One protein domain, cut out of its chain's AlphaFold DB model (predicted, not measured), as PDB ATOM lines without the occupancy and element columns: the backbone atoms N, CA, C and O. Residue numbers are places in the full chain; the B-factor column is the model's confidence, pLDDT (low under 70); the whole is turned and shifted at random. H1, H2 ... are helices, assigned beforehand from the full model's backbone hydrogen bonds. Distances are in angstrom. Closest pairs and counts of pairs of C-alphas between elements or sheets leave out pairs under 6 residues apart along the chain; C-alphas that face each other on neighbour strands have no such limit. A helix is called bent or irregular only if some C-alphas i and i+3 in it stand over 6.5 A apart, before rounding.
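This is residues 66 to 101 and 138 to 192 of the 237 residues of the protein "Dimer_Tnp_hAT domain-containing protein" of Populus alba (UniProt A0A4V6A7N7). What is the shape? The long arm H1b of a bent helix meets a cluster of H2, H3 and H4 near one end; its short arm H1a turns off at the other. H4 packs on H1b, H2 and H3, and residues 156 to 167 stick out. What makes it? The printed part has 91 residues with four named helices, H1 to H4 in order, class all helix. It is only just loose, close to compact: radius of gyration of the C-alphas 14.8 A, spans 41 by 30 by 26 A.

How does the first helix run? By its hydrogen bonds H1, residues 66 to 101, was assigned as one helix, but it is bent: C-alphas 74 and 77 are 9.6 A apart, and H1a, residues 66 to 74, and H1b, residues 77 to 101, stand about perpendicular at 88 degrees. What touches the last helix? The hub H4, residues 180 to 190, touches residues 94 to 98 of H1b, closest C-alphas Ala 98 and Ile 181, 6.4 A. H3, residues 168 to 175, forms a hairpin with H4, closest C-alphas Trp 172 and Gly 183, 5.7 A. H2, residues 144 to 155, touches H4 with residues 147 to 151 alone, closest C-alphas Leu 151 and Leu 182, 7.2 A. Are the backbones in range? Every O i to N i+4 pair is within hydrogen-bond range in H1a, H3 and H4, against 18 of 21 in H1b and 6 of 8 in H2.

Where does H1a begin? C-alpha 66 is at (13.723, -10.086, -33.555). How long is H1b? It is 38.3 A, and irregular: C-alphas 77 and 80 are 7.2 A apart. Where does H4 end? C-alpha 190 is at (3.072, -28.823, -52.792).

Is anything missing? Residues 102 to 137 are not printed; C-alphas 101 and 138 are 10.7 A apart across the cut. Which link is long? H2 to H3, 12 residues. Where is confidence low? Among the 28 residues with pLDDT under 70 are 66 to 75 and 138 to 148.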
ATOM      1  N   GLY A  66      13.304  -9.613 -32.231       51.53
ATOM      2  CA  GLY A  66      13.723 -10.086 -33.555       51.53
ATOM      3  C   GLY A  66      12.601 -10.768 -34.340       51.53
ATOM      4  O   GLY A  66      12.393 -10.440 -35.501       51.53
ATOM      5  N   ILE A  67      11.819 -11.641 -33.695       52.44
ATOM      6  CA  ILE A  67      10.726 -12.378 -34.357       52.44
ATOM      7  C   ILE A  67       9.565 -11.436 -34.696       52.44
ATOM      8  O   ILE A  67       8.988 -11.532 -35.776       52.44
ATOM      9  N   ASN A  68       9.243 -10.486 -33.812       51.47
ATOM     10  CA  ASN A  68       8.196  -9.494 -34.069       51.47
ATOM     11  C   ASN A  68       8.604  -8.508 -35.178       51.47
ATOM     12  O   ASN A  68       7.781  -8.186 -36.032       51.47
ATOM     13  N   ALA A  69       9.876  -8.096 -35.223       55.28
ATOM     14  CA  ALA A  69      10.403  -7.252 -36.293       55.28
ATOM     15  C   ALA A  69      10.448  -7.977 -37.652       55.28
ATOM     16  O   ALA A  69      10.056  -7.392 -38.658       55.28
ATOM     17  N   GLU A  70      10.860  -9.250 -37.698       57.28
ATOM     18  CA  GLU A  70      10.823 -10.070 -38.921       57.28
ATOM     19  C   GLU A  70       9.387 -10.321 -39.401       57.28
ATOM     20  O   GLU A  70       9.089 -10.241 -40.594       57.28
ATOM     21  N   ARG A  71       8.459 -10.566 -38.470       57.97
ATOM     22  CA  ARG A  71       7.033 -10.745 -38.765       57.97
ATOM     23  C   ARG A  71       6.432  -9.501 -39.416       57.97
ATOM     24  O   ARG A  71       5.744  -9.610 -40.432       57.97
ATOM     25  N   ASP A  72       6.717  -8.333 -38.850       63.91
ATOM     26  CA  ASP A  72       6.258  -7.051 -39.380       63.91
ATOM     27  C   ASP A  72       7.001  -6.687 -40.686       63.91
ATOM     28  O   ASP A  72       6.448  -5.992 -41.535       63.91
ATOM     29  N   GLN A  73       8.211  -7.212 -40.917       67.25
ATOM     30  CA  GLN A  73       8.958  -7.047 -42.170       67.25
ATOM     31  C   GLN A  73       8.377  -7.866 -43.338       67.25
ATOM     32  O   GLN A  73       8.448  -7.419 -44.482       67.25
ATOM     33  N   ILE A  74       7.793  -9.040 -43.072       62.81
ATOM     34  CA  ILE A  74       7.219  -9.922 -44.106       62.81
ATOM     35  C   ILE A  74       5.752  -9.577 -44.400       62.81
ATOM     36  O   ILE A  74       5.343  -9.567 -45.560       62.81
ATOM     37  N   TYR A  75       4.956  -9.294 -43.366       66.44
ATOM     38  CA  TYR A  75       3.504  -9.093 -43.496       66.44
ATOM     39  C   TYR A  75       3.049  -7.644 -43.252       66.44
ATOM     40  O   TYR A  75       1.871  -7.336 -43.447       66.44
ATOM     41  N   GLY A  76       3.948  -6.740 -42.849       73.56
ATOM     42  CA  GLY A  76       3.625  -5.336 -42.589       73.56
ATOM     43  C   GLY A  76       2.701  -5.132 -41.383       73.56
ATOM     44  O   GLY A  76       2.532  -6.007 -40.534       73.56
ATOM     45  N   SER A  77       2.036  -3.973 -41.334       72.81
ATOM     46  CA  SER A  77       1.048  -3.632 -40.295       72.81
ATOM     47  C   SER A  77      -0.152  -4.586 -40.239       72.81
ATOM     48  O   SER A  77      -0.841  -4.662 -39.219       72.81
ATOM     49  N   ASP A  78      -0.386  -5.336 -41.316       73.81
ATOM     50  CA  ASP A  78      -1.533  -6.228 -41.477       73.81
ATOM     51  C   ASP A  78      -1.264  -7.644 -40.944       73.81
ATOM     52  O   ASP A  78      -2.172  -8.481 -40.934       73.81
ATOM     53  N   ALA A  79      -0.055  -7.921 -40.435       72.38
ATOM     54  CA  ALA A  79       0.324  -9.213 -39.857       72.38
ATOM     55  C   ALA A  79      -0.693  -9.715 -38.818       72.38
ATOM     56  O   ALA A  79      -1.098 -10.880 -38.828       72.38
ATOM     57  N   ASN A  80      -1.170  -8.808 -37.960       75.38
ATOM     58  CA  ASN A  80      -2.139  -9.117 -36.906       75.38
ATOM     59  C   ASN A  80      -3.533  -9.481 -37.451       75.38
ATOM     60  O   ASN A  80      -4.309 -10.127 -36.752       75.38
ATOM     61  N   LEU A  81      -3.864  -9.092 -38.686       77.69
ATOM     62  CA  LEU A  81      -5.107  -9.473 -39.359       77.69
ATOM     63  C   LEU A  81      -4.933 -10.773 -40.153       77.69
ATOM     64  O   LEU A  81      -5.831 -11.618 -40.173       77.69
ATOM     65  N   PHE A  82      -3.793 -10.918 -40.829       77.75
ATOM     66  CA  PHE A  82      -3.541 -12.019 -41.751       77.75
ATOM     67  C   PHE A  82      -3.259 -13.333 -41.023       77.75
ATOM     68  O   PHE A  82      -3.854 -14.356 -41.360       77.75
ATOM     69  N   LEU A  83      -2.412 -13.314 -39.989       79.75
ATOM     70  CA  LEU A  83      -1.989 -14.533 -39.295       79.75
ATOM     71  C   LEU A  83      -3.152 -15.285 -38.624       79.75
ATOM     72  O   LEU A  83      -3.253 -16.497 -38.832       79.75
ATOM     73  N   PRO A  84      -4.094 -14.633 -37.911       83.88
ATOM     74  CA  PRO A  84      -5.247 -15.340 -37.350       83.88
ATOM     75  C   PRO A  84      -6.166 -15.930 -38.423       83.88
ATOM     76  O   PRO A  84      -6.715 -17.017 -38.244       83.88
ATOM     77  N   ARG A  85      -6.335 -15.233 -39.556       84.12
ATOM     78  CA  ARG A  85      -7.138 -15.727 -40.685       84.12
ATOM     79  C   ARG A  85      -6.499 -16.959 -41.312       84.12
ATOM     80  O   ARG A  85      -7.170 -17.980 -41.430       84.12
ATOM     81  N   LEU A  86      -5.203 -16.886 -41.611       86.12
ATOM     82  CA  LEU A  86      -4.423 -18.006 -42.130       86.12
ATOM     83  C   LEU A  86      -4.509 -19.216 -41.196       86.12
ATOM     84  O   LEU A  86      -4.774 -20.328 -41.643       86.12
ATOM     85  N   HIS A  87      -4.333 -18.995 -39.895       85.75
ATOM     86  CA  HIS A  87      -4.414 -20.051 -38.894       85.75
ATOM     87  C   HIS A  87      -5.804 -20.711 -38.857       85.75
ATOM     88  O   HIS A  87      -5.913 -21.938 -38.824       85.75
ATOM     89  N   ASN A  88      -6.879 -19.921 -38.933       87.56
ATOM     90  CA  ASN A  88      -8.244 -20.446 -39.000       87.56
ATOM     91  C   ASN A  88      -8.510 -21.224 -40.296       87.56
ATOM     92  O   ASN A  88      -9.160 -22.272 -40.267       87.56
ATOM     93  N   ASP A  89      -8.001 -20.740 -41.427       89.00
ATOM     94  CA  ASP A  89      -8.122 -21.421 -42.715       89.00
ATOM     95  C   ASP A  89      -7.357 -22.750 -42.714       89.00
ATOM     96  O   ASP A  89      -7.907 -23.772 -43.134       89.00
ATOM     97  N   LEU A  90      -6.141 -22.763 -42.161       89.81
ATOM     98  CA  LEU A  90      -5.332 -23.964 -41.971       89.81
ATOM     99  C   LEU A  90      -6.075 -24.992 -41.108       89.81
ATOM    100  O   LEU A  90      -6.238 -26.136 -41.535       89.81
ATOM    101  N   LYS A  91      -6.606 -24.575 -39.949       89.88
ATOM    102  CA  LYS A  91      -7.415 -25.430 -39.060       89.88
ATOM    103  C   LYS A  91      -8.636 -25.999 -39.775       89.88
ATOM    104  O   LYS A  91      -8.910 -27.196 -39.690       89.88
ATOM    105  N   ARG A  92      -9.356 -25.169 -40.534       89.81
ATOM    106  CA  ARG A  92     -10.533 -25.604 -41.300       89.81
ATOM    107  C   ARG A  92     -10.178 -26.683 -42.319       89.81
ATOM    108  O   ARG A  92     -10.895 -27.677 -42.420       89.81
ATOM    109  N   VAL A  93      -9.105 -26.490 -43.085       89.75
ATOM    110  CA  VAL A  93      -8.666 -27.480 -44.076       89.75
ATOM    111  C   VAL A  93      -8.202 -28.755 -43.379       89.75
ATOM    112  O   VAL A  93      -8.645 -29.838 -43.757       89.75
ATOM    113  N   TYR A  94      -7.401 -28.634 -42.321       89.69
ATOM    114  CA  TYR A  94      -6.935 -29.766 -41.527       89.69
ATOM    115  C   TYR A  94      -8.094 -30.644 -41.038       89.69
ATOM    116  O   TYR A  94      -8.091 -31.856 -41.251       89.69
ATOM    117  N   HIS A  95      -9.143 -30.041 -40.468       87.44
ATOM    118  CA  HIS A  95     -10.309 -30.786 -39.990       87.44
ATOM    119  C   HIS A  95     -11.039 -31.557 -41.092       87.44
ATOM    120  O   HIS A  95     -11.567 -32.635 -40.816       87.44
ATOM    121  N   ARG A  96     -11.047 -31.067 -42.340       87.06
ATOM    122  CA  ARG A  96     -11.580 -31.846 -43.469       87.06
ATOM    123  C   ARG A  96     -10.734 -33.088 -43.726       87.06
ATOM    124  O   ARG A  96     -11.272 -34.187 -43.767       87.06
ATOM    125  N   TYR A  97      -9.413 -32.933 -43.794       86.56
ATOM    126  CA  TYR A  97      -8.495 -34.057 -43.993       86.56
ATOM    127  C   TYR A  97      -8.551 -35.092 -42.857       86.56
ATOM    128  O   TYR A  97      -8.454 -36.296 -43.121       86.56
ATOM    129  N   ALA A  98      -8.728 -34.630 -41.618       84.31
ATOM    130  CA  ALA A  98      -8.937 -35.472 -40.445       84.31
ATOM    131  C   ALA A  98     -10.270 -36.238 -40.534       84.31
ATOM    132  O   ALA A  98     -10.296 -37.458 -40.379       84.31
ATOM    133  N   SER A  99     -11.360 -35.561 -40.903       79.44
ATOM    134  CA  SER A  99     -12.696 -36.168 -41.042       79.44
ATOM    135  C   SER A  99     -12.781 -37.185 -42.190       79.44
ATOM    136  O   SER A  99     -13.436 -38.218 -42.072       79.44
ATOM    137  N   ASP A 100     -12.079 -36.950 -43.297       70.94
ATOM    138  CA  ASP A 100     -12.042 -37.894 -44.420       70.94
ATOM    139  C   ASP A 100     -11.301 -39.192 -44.059       70.94
ATOM    140  O   ASP A 100     -11.571 -40.258 -44.618       70.94
ATOM    141  N   SER A 101     -10.370 -39.130 -43.097       62.03
ATOM    142  CA  SER A 101      -9.666 -40.315 -42.598       62.03
ATOM    143  C   SER A 101     -10.573 -41.250 -41.792       62.03
ATOM    144  O   SER A 101     -10.413 -42.464 -41.880       62.03
ATOM    145  N   LYS A 138      -1.121 -46.193 -44.121       60.88
ATOM    146  CA  LYS A 138      -0.180 -45.193 -43.585       60.88
ATOM    147  C   LYS A 138      -0.836 -44.191 -42.625       60.88
ATOM    148  O   LYS A 138      -0.140 -43.628 -41.790       60.88
ATOM    149  N   TYR A 139      -2.145 -43.955 -42.743       61.12
ATOM    150  CA  TYR A 139      -2.774 -42.785 -42.121       61.12
ATOM    151  C   TYR A 139      -4.002 -43.076 -41.237       61.12
ATOM    152  O   TYR A 139      -4.359 -42.208 -40.445       61.12
ATOM    153  N   GLU A 140      -4.628 -44.256 -41.317       60.09
ATOM    154  CA  GLU A 140      -5.779 -44.625 -40.464       60.09
ATOM    155  C   GLU A 140      -5.396 -45.210 -39.092       60.09
ATOM    156  O   GLU A 140      -6.269 -45.479 -38.275       60.09
ATOM    157  N   SER A 141      -4.103 -45.375 -38.791       56.00
ATOM    158  CA  SER A 141      -3.661 -45.874 -37.477       56.00
ATOM    159  C   SER A 141      -3.708 -44.816 -36.358       56.00
ATOM    160  O   SER A 141      -3.284 -45.105 -35.239       56.00
ATOM    161  N   ASN A 142      -4.196 -43.602 -36.637       57.41
ATOM    162  CA  ASN A 142      -4.195 -42.485 -35.690       57.41
ATOM    163  C   ASN A 142      -5.565 -42.319 -35.033       57.41
ATOM    164  O   ASN A 142      -6.549 -42.001 -35.705       57.41
ATOM    165  N   SER A 143      -5.604 -42.515 -33.712       59.41
ATOM    166  CA  SER A 143      -6.770 -42.244 -32.858       59.41
ATOM    167  C   SER A 143      -7.304 -40.823 -33.078       59.41
ATOM    168  O   SER A 143      -6.518 -39.909 -33.316       59.41
ATOM    169  N   LEU A 144      -8.620 -40.611 -32.942       57.84
ATOM    170  CA  LEU A 144      -9.266 -39.293 -33.057       57.84
ATOM    171  C   LEU A 144      -8.634 -38.232 -32.137       57.84
ATOM    172  O   LEU A 144      -8.530 -37.069 -32.527       57.84
ATOM    173  N   ASP A 145      -8.153 -38.639 -30.961       56.59
ATOM    174  CA  ASP A 145      -7.443 -37.748 -30.034       56.59
ATOM    175  C   ASP A 145      -6.068 -37.348 -30.583       56.59
ATOM    176  O   ASP A 145      -5.670 -36.189 -30.502       56.59
ATOM    177  N   SER A 146      -5.388 -38.275 -31.261       60.72
ATOM    178  CA  SER A 146      -4.113 -38.019 -31.939       60.72
ATOM    179  C   SER A 146      -4.256 -37.045 -33.113       60.72
ATOM    180  O   SER A 146      -3.297 -36.351 -33.430       60.72
ATOM    181  N   GLN A 147      -5.434 -36.961 -33.745       63.16
ATOM    182  CA  GLN A 147      -5.687 -36.038 -34.861       63.16
ATOM    183  C   GLN A 147      -5.847 -34.589 -34.384       63.16
ATOM    184  O   GLN A 147      -5.411 -33.663 -35.050       63.16
ATOM    185  N   LYS A 148      -6.449 -34.341 -33.215       65.19
ATOM    186  CA  LYS A 148      -6.501 -32.969 -32.677       65.19
ATOM    187  C   LYS A 148      -5.125 -32.500 -32.206       65.19
ATOM    188  O   LYS A 148      -4.768 -31.354 -32.443       65.19
ATOM    189  N   VAL A 149      -4.352 -33.407 -31.611       78.31
ATOM    190  CA  VAL A 149      -3.021 -33.113 -31.063       78.31
ATOM    191  C   VAL A 149      -1.973 -32.890 -32.157       78.31
ATOM    192  O   VAL A 149      -1.076 -32.083 -31.966       78.31
ATOM    193  N   GLU A 150      -2.085 -33.546 -33.317       88.50
ATOM    194  CA  GLU A 150      -1.072 -33.467 -34.382       88.50
ATOM    195  C   GLU A 150      -0.823 -32.035 -34.887       88.50
ATOM    196  O   GLU A 150       0.331 -31.623 -35.019       88.50
ATOM    197  N   LEU A 151      -1.890 -31.280 -35.185       88.12
ATOM    198  CA  LEU A 151      -1.762 -29.915 -35.703       88.12
ATOM    199  C   LEU A 151      -1.164 -28.977 -34.656       88.12
ATOM    200  O   LEU A 151      -0.236 -28.237 -34.972       88.12
ATOM    201  N   ASP A 152      -1.675 -29.019 -33.427       87.19
ATOM    202  CA  ASP A 152      -1.176 -28.159 -32.355       87.19
ATOM    203  C   ASP A 152       0.293 -28.520 -32.021       87.19
ATOM    204  O   ASP A 152       1.141 -27.636 -31.960       87.19
ATOM    205  N   GLN A 153       0.651 -29.813 -31.996       87.38
ATOM    206  CA  GLN A 153       2.034 -30.283 -31.811       87.38
ATOM    207  C   GLN A 153       2.996 -29.823 -32.921       87.38
ATOM    208  O   GLN A 153       4.193 -29.650 -32.674       87.38
ATOM    209  N   TYR A 154       2.522 -29.687 -34.161       88.56
ATOM    210  CA  TYR A 154       3.326 -29.135 -35.251       88.56
ATOM    211  C   TYR A 154       3.530 -27.627 -35.092       88.56
ATOM    212  O   TYR A 154       4.643 -27.146 -35.282       88.56
ATOM    213  N   LEU A 155       2.484 -26.890 -34.708       86.38
ATOM    214  CA  LEU A 155       2.546 -25.439 -34.515       86.38
ATOM    215  C   LEU A 155       3.392 -25.029 -33.298       86.38
ATOM    216  O   LEU A 155       3.962 -23.942 -33.297       86.38
ATOM    217  N   GLU A 156       3.491 -25.893 -32.287       84.94
ATOM    218  CA  GLU A 156       4.339 -25.694 -31.105       84.94
ATOM    219  C   GLU A 156       5.817 -26.043 -31.343       84.94
ATOM    220  O   GLU A 156       6.667 -25.729 -30.506       84.94
ATOM    221  N   GLN A 157       6.158 -26.703 -32.458       81.38
ATOM    222  CA  GLN A 157       7.554 -27.028 -32.738       81.38
ATOM    223  C   GLN A 157       8.355 -25.771 -33.069       81.38
ATOM    224  O   GLN A 157       7.886 -24.917 -33.825       81.38
ATOM    225  N   PRO A 158       9.583 -25.652 -32.531       74.00
ATOM    226  CA  PRO A 158      10.443 -24.541 -32.881       74.00
ATOM    227  C   PRO A 158      10.711 -24.572 -34.393       74.00
ATOM    228  O   PRO A 158      10.899 -25.660 -34.951       74.00
ATOM    229  N   PRO A 159      10.737 -23.406 -35.061       66.69
ATOM    230  CA  PRO A 159      11.068 -23.342 -36.473       66.69
ATOM    231  C   PRO A 159      12.460 -23.938 -36.674       66.69
ATOM    232  O   PRO A 159      13.431 -23.530 -36.034       66.69
ATOM    233  N   GLU A 160      12.548 -24.948 -37.533       66.81
ATOM    234  CA  GLU A 160      13.830 -25.554 -37.858       66.81
ATOM    235  C   GLU A 160      14.665 -24.553 -38.663       66.81
ATOM    236  O   GLU A 160      14.127 -23.796 -39.472       66.81
ATOM    237  N   ASN A 161      15.979 -24.518 -38.425       60.50
ATOM    238  CA  ASN A 161      16.875 -23.601 -39.125       60.50
ATOM    239  C   ASN A 161      16.864 -23.930 -40.623       60.50
ATOM    240  O   ASN A 161      17.532 -24.865 -41.070       60.50
ATOM    241  N   LEU A 162      16.099 -23.158 -41.396       63.62
ATOM    242  CA  LEU A 162      15.989 -23.307 -42.841       63.62
ATOM    243  C   LEU A 162      17.307 -22.846 -43.473       63.62
ATOM    244  O   LEU A 162      17.534 -21.658 -43.705       63.62
ATOM    245  N   SER A 163      18.222 -23.789 -43.703       70.19
ATOM    246  CA  SER A 163      19.428 -23.528 -44.483       70.19
ATOM    247  C   SER A 163      19.057 -23.203 -45.935       70.19
ATOM    248  O   SER A 163      17.960 -23.500 -46.409       70.19
ATOM    249  N   LYS A 164      19.985 -22.587 -46.673       63.22
ATOM    250  CA  LYS A 164      19.758 -22.151 -48.062       63.22
ATOM    251  C   LYS A 164      19.422 -23.304 -49.028       63.22
ATOM    252  O   LYS A 164      18.838 -23.050 -50.075       63.22
ATOM    253  N   ASP A 165      19.732 -24.541 -48.634       68.00
ATOM    254  CA  ASP A 165      19.488 -25.774 -49.395       68.00
ATOM    255  C   ASP A 165      18.336 -26.614 -48.804       68.00
ATOM    256  O   ASP A 165      18.222 -27.811 -49.068       68.00
ATOM    257  N   TYR A 166      17.486 -26.016 -47.964       75.69
ATOM    258  CA  TYR A 166      16.395 -26.725 -47.304       75.69
ATOM    259  C   TYR A 166      15.327 -27.193 -48.303       75.69
ATOM    260  O   TYR A 166      14.633 -26.395 -48.938       75.69
ATOM    261  N   ASN A 167      15.153 -28.512 -48.402       81.25
ATOM    262  CA  ASN A 167      14.118 -29.126 -49.220       81.25
ATOM    263  C   ASN A 167      12.861 -29.414 -48.386       81.25
ATOM    264  O   ASN A 167      12.765 -30.418 -47.678       81.25
ATOM    265  N   VAL A 168      11.856 -28.547 -48.524       83.56
ATOM    266  CA  VAL A 168      10.570 -28.680 -47.822       83.56
ATOM    267  C   VAL A 168       9.857 -30.006 -48.126       83.56
ATOM    268  O   VAL A 168       9.221 -30.578 -47.243       83.56
ATOM    269  N   LEU A 169       9.986 -30.542 -49.345       82.88
ATOM    270  CA  LEU A 169       9.370 -31.820 -49.717       82.88
ATOM    271  C   LEU A 169      10.049 -32.995 -49.013       82.88
ATOM    272  O   LEU A 169       9.372 -33.911 -48.547       82.88
ATOM    273  N   GLU A 170      11.376 -32.960 -48.921       84.44
ATOM    274  CA  GLU A 170      12.158 -33.975 -48.215       84.44
ATOM    275  C   GLU A 170      11.848 -33.963 -46.717       84.44
ATOM    276  O   GLU A 170      11.651 -35.022 -46.113       84.44
ATOM    277  N   TRP A 171      11.679 -32.772 -46.138       86.88
ATOM    278  CA  TRP A 171      11.268 -32.626 -44.748       86.88
ATOM    279  C   TRP A 171       9.899 -33.252 -44.479       86.88
ATOM    280  O   TRP A 171       9.759 -34.074 -43.568       86.88
ATOM    281  N   TRP A 172       8.886 -32.923 -45.291       88.38
ATOM    282  CA  TRP A 172       7.553 -33.513 -45.142       88.38
ATOM    283  C   TRP A 172       7.552 -35.012 -45.419       88.38
ATOM    284  O   TRP A 172       6.793 -35.744 -44.789       88.38
ATOM    285  N   HIS A 173       8.422 -35.498 -46.305       83.69
ATOM    286  CA  HIS A 173       8.592 -36.926 -46.534       83.69
ATOM    287  C   HIS A 173       9.131 -37.647 -45.287       83.69
ATOM    288  O   HIS A 173       8.568 -38.673 -44.889       83.69
ATOM    289  N   ALA A 174      10.165 -37.097 -44.643       85.81
ATOM    290  CA  ALA A 174      10.754 -37.649 -43.423       85.81
ATOM    291  C   ALA A 174       9.808 -37.563 -42.212       85.81
ATOM    292  O   ALA A 174       9.750 -38.489 -41.403       85.81
ATOM    293  N   ASN A 175       9.024 -36.486 -42.113       86.50
ATOM    294  CA  ASN A 175       8.143 -36.219 -40.977       86.50
ATOM    295  C   ASN A 175       6.704 -36.733 -41.161       86.50
ATOM    296  O   ASN A 175       5.947 -36.774 -40.193       86.50
ATOM    297  N   ALA A 176       6.319 -37.207 -42.351       84.38
ATOM    298  CA  ALA A 176       4.992 -37.776 -42.613       84.38
ATOM    299  C   ALA A 176       4.557 -38.919 -41.668       84.38
ATOM    300  O   ALA A 176       3.354 -39.049 -41.447       84.38
ATOM    301  N   PRO A 177       5.447 -39.780 -41.126       83.31
ATOM    302  CA  PRO A 177       5.049 -40.765 -40.118       83.31
ATOM    303  C   PRO A 177       4.663 -40.136 -38.772       83.31
ATOM    304  O   PRO A 177       3.782 -40.657 -38.098       83.31
ATOM    305  N   LYS A 178       5.312 -39.026 -38.391       83.75
ATOM    306  CA  LYS A 178       5.025 -38.263 -37.164       83.75
ATOM    307  C   LYS A 178       3.790 -37.379 -37.333       83.75
ATOM    308  O   LYS A 178       3.011 -37.229 -36.400       83.75
ATOM    309  N   PHE A 179       3.616 -36.835 -38.533       87.38
ATOM    310  CA  PHE A 179       2.535 -35.931 -38.905       87.38
ATOM    311  C   PHE A 179       1.738 -36.485 -40.095       87.38
ATOM    312  O   PHE A 179       1.921 -36.068 -41.242       87.38
ATOM    313  N   PRO A 180       0.899 -37.499 -39.850       83.94
ATOM    314  CA  PRO A 180       0.195 -38.237 -40.887       83.94
ATOM    315  C   PRO A 180      -0.822 -37.398 -41.677       83.94
ATOM    316  O   PRO A 180      -0.887 -37.499 -42.907       83.94
ATOM    317  N   ILE A 181      -1.631 -36.580 -41.007       86.81
ATOM    318  CA  ILE A 181      -2.672 -35.777 -41.662       86.81
ATOM    319  C   ILE A 181      -2.039 -34.548 -42.314       86.81
ATOM    320  O   ILE A 181      -2.323 -34.262 -43.481       86.81
ATOM    321  N   LEU A 182      -1.125 -33.875 -41.617       89.31
ATOM    322  CA  LEU A 182      -0.390 -32.736 -42.157       89.31
ATOM    323  C   LEU A 182       0.518 -33.137 -43.317       89.31
ATOM    324  O   LEU A 182       0.542 -32.442 -44.321       89.31
ATOM    325  N   GLY A 183       1.206 -34.278 -43.250       88.19
ATOM    326  CA  GLY A 183       2.058 -34.751 -44.344       88.19
ATOM    327  C   GLY A 183       1.265 -35.047 -45.618       88.19
ATOM    328  O   GLY A 183       1.730 -34.789 -46.728       88.19
ATOM    329  N   ARG A 184       0.029 -35.538 -45.477       85.12
ATOM    330  CA  ARG A 184      -0.905 -35.690 -46.600       85.12
ATOM    331  C   ARG A 184      -1.342 -34.330 -47.146       85.12
ATOM    332  O   ARG A 184      -1.305 -34.137 -48.356       85.12
ATOM    333  N   MET A 185      -1.724 -33.410 -46.264       89.00
ATOM    334  CA  MET A 185      -2.116 -32.047 -46.620       89.00
ATOM    335  C   MET A 185      -0.979 -31.320 -47.360       89.00
ATOM    336  O   MET A 185      -1.191 -30.803 -48.450       89.00
ATOM    337  N   ALA A 186       0.242 -31.364 -46.826       88.38
ATOM    338  CA  ALA A 186       1.446 -30.772 -47.401       88.38
ATOM    339  C   ALA A 186       1.773 -31.337 -48.785       88.38
ATOM    340  O   ALA A 186       2.034 -30.573 -49.708       88.38
ATOM    341  N   ARG A 187       1.703 -32.662 -48.968       85.81
ATOM    342  CA  ARG A 187       1.890 -33.280 -50.288       85.81
ATOM    343  C   ARG A 187       0.868 -32.762 -51.296       85.81
ATOM    344  O   ARG A 187       1.248 -32.433 -52.412       85.81
ATOM    345  N   ASP A 188      -0.404 -32.710 -50.916       84.50
ATOM    346  CA  ASP A 188      -1.472 -32.289 -51.823       84.50
ATOM    347  C   ASP A 188      -1.349 -30.779 -52.155       84.50
ATOM    348  O   ASP A 188      -1.620 -30.384 -53.287       84.50
ATOM    349  N   PHE A 189      -0.843 -29.948 -51.231       85.00
ATOM    350  CA  PHE A 189      -0.539 -28.531 -51.489       85.00
ATOM    351  C   PHE A 189       0.717 -28.305 -52.335       85.00
ATOM    352  O   PHE A 189       0.684 -27.497 -53.259       85.00
ATOM    353  N   PHE A 190       1.816 -29.006 -52.056       78.50
ATOM    354  CA  PHE A 190       3.072 -28.823 -52.792       78.50
ATOM    355  C   PHE A 190       3.116 -29.551 -54.135       78.50
ATOM    356  O   PHE A 190       3.971 -29.250 -54.963       78.50
ATOM    357  N   ALA A 191       2.197 -30.488 -54.381       76.62
ATOM    358  CA  ALA A 191       2.008 -31.080 -55.702       76.62
ATOM    359  C   ALA A 191       1.437 -30.078 -56.724       76.62
ATOM    360  O   ALA A 191       1.508 -30.335 -57.924       76.62
ATOM    361  N   ILE A 192       0.881 -28.947 -56.269       74.19
ATOM    362  CA  ILE A 192       0.474 -27.843 -57.138       74.19
ATOM    363  C   ILE A 192       1.735 -27.025 -57.454       74.19
ATOM    364  O   ILE A 192       2.297 -26.415 -56.541       74.19
TER     365      ILE A 192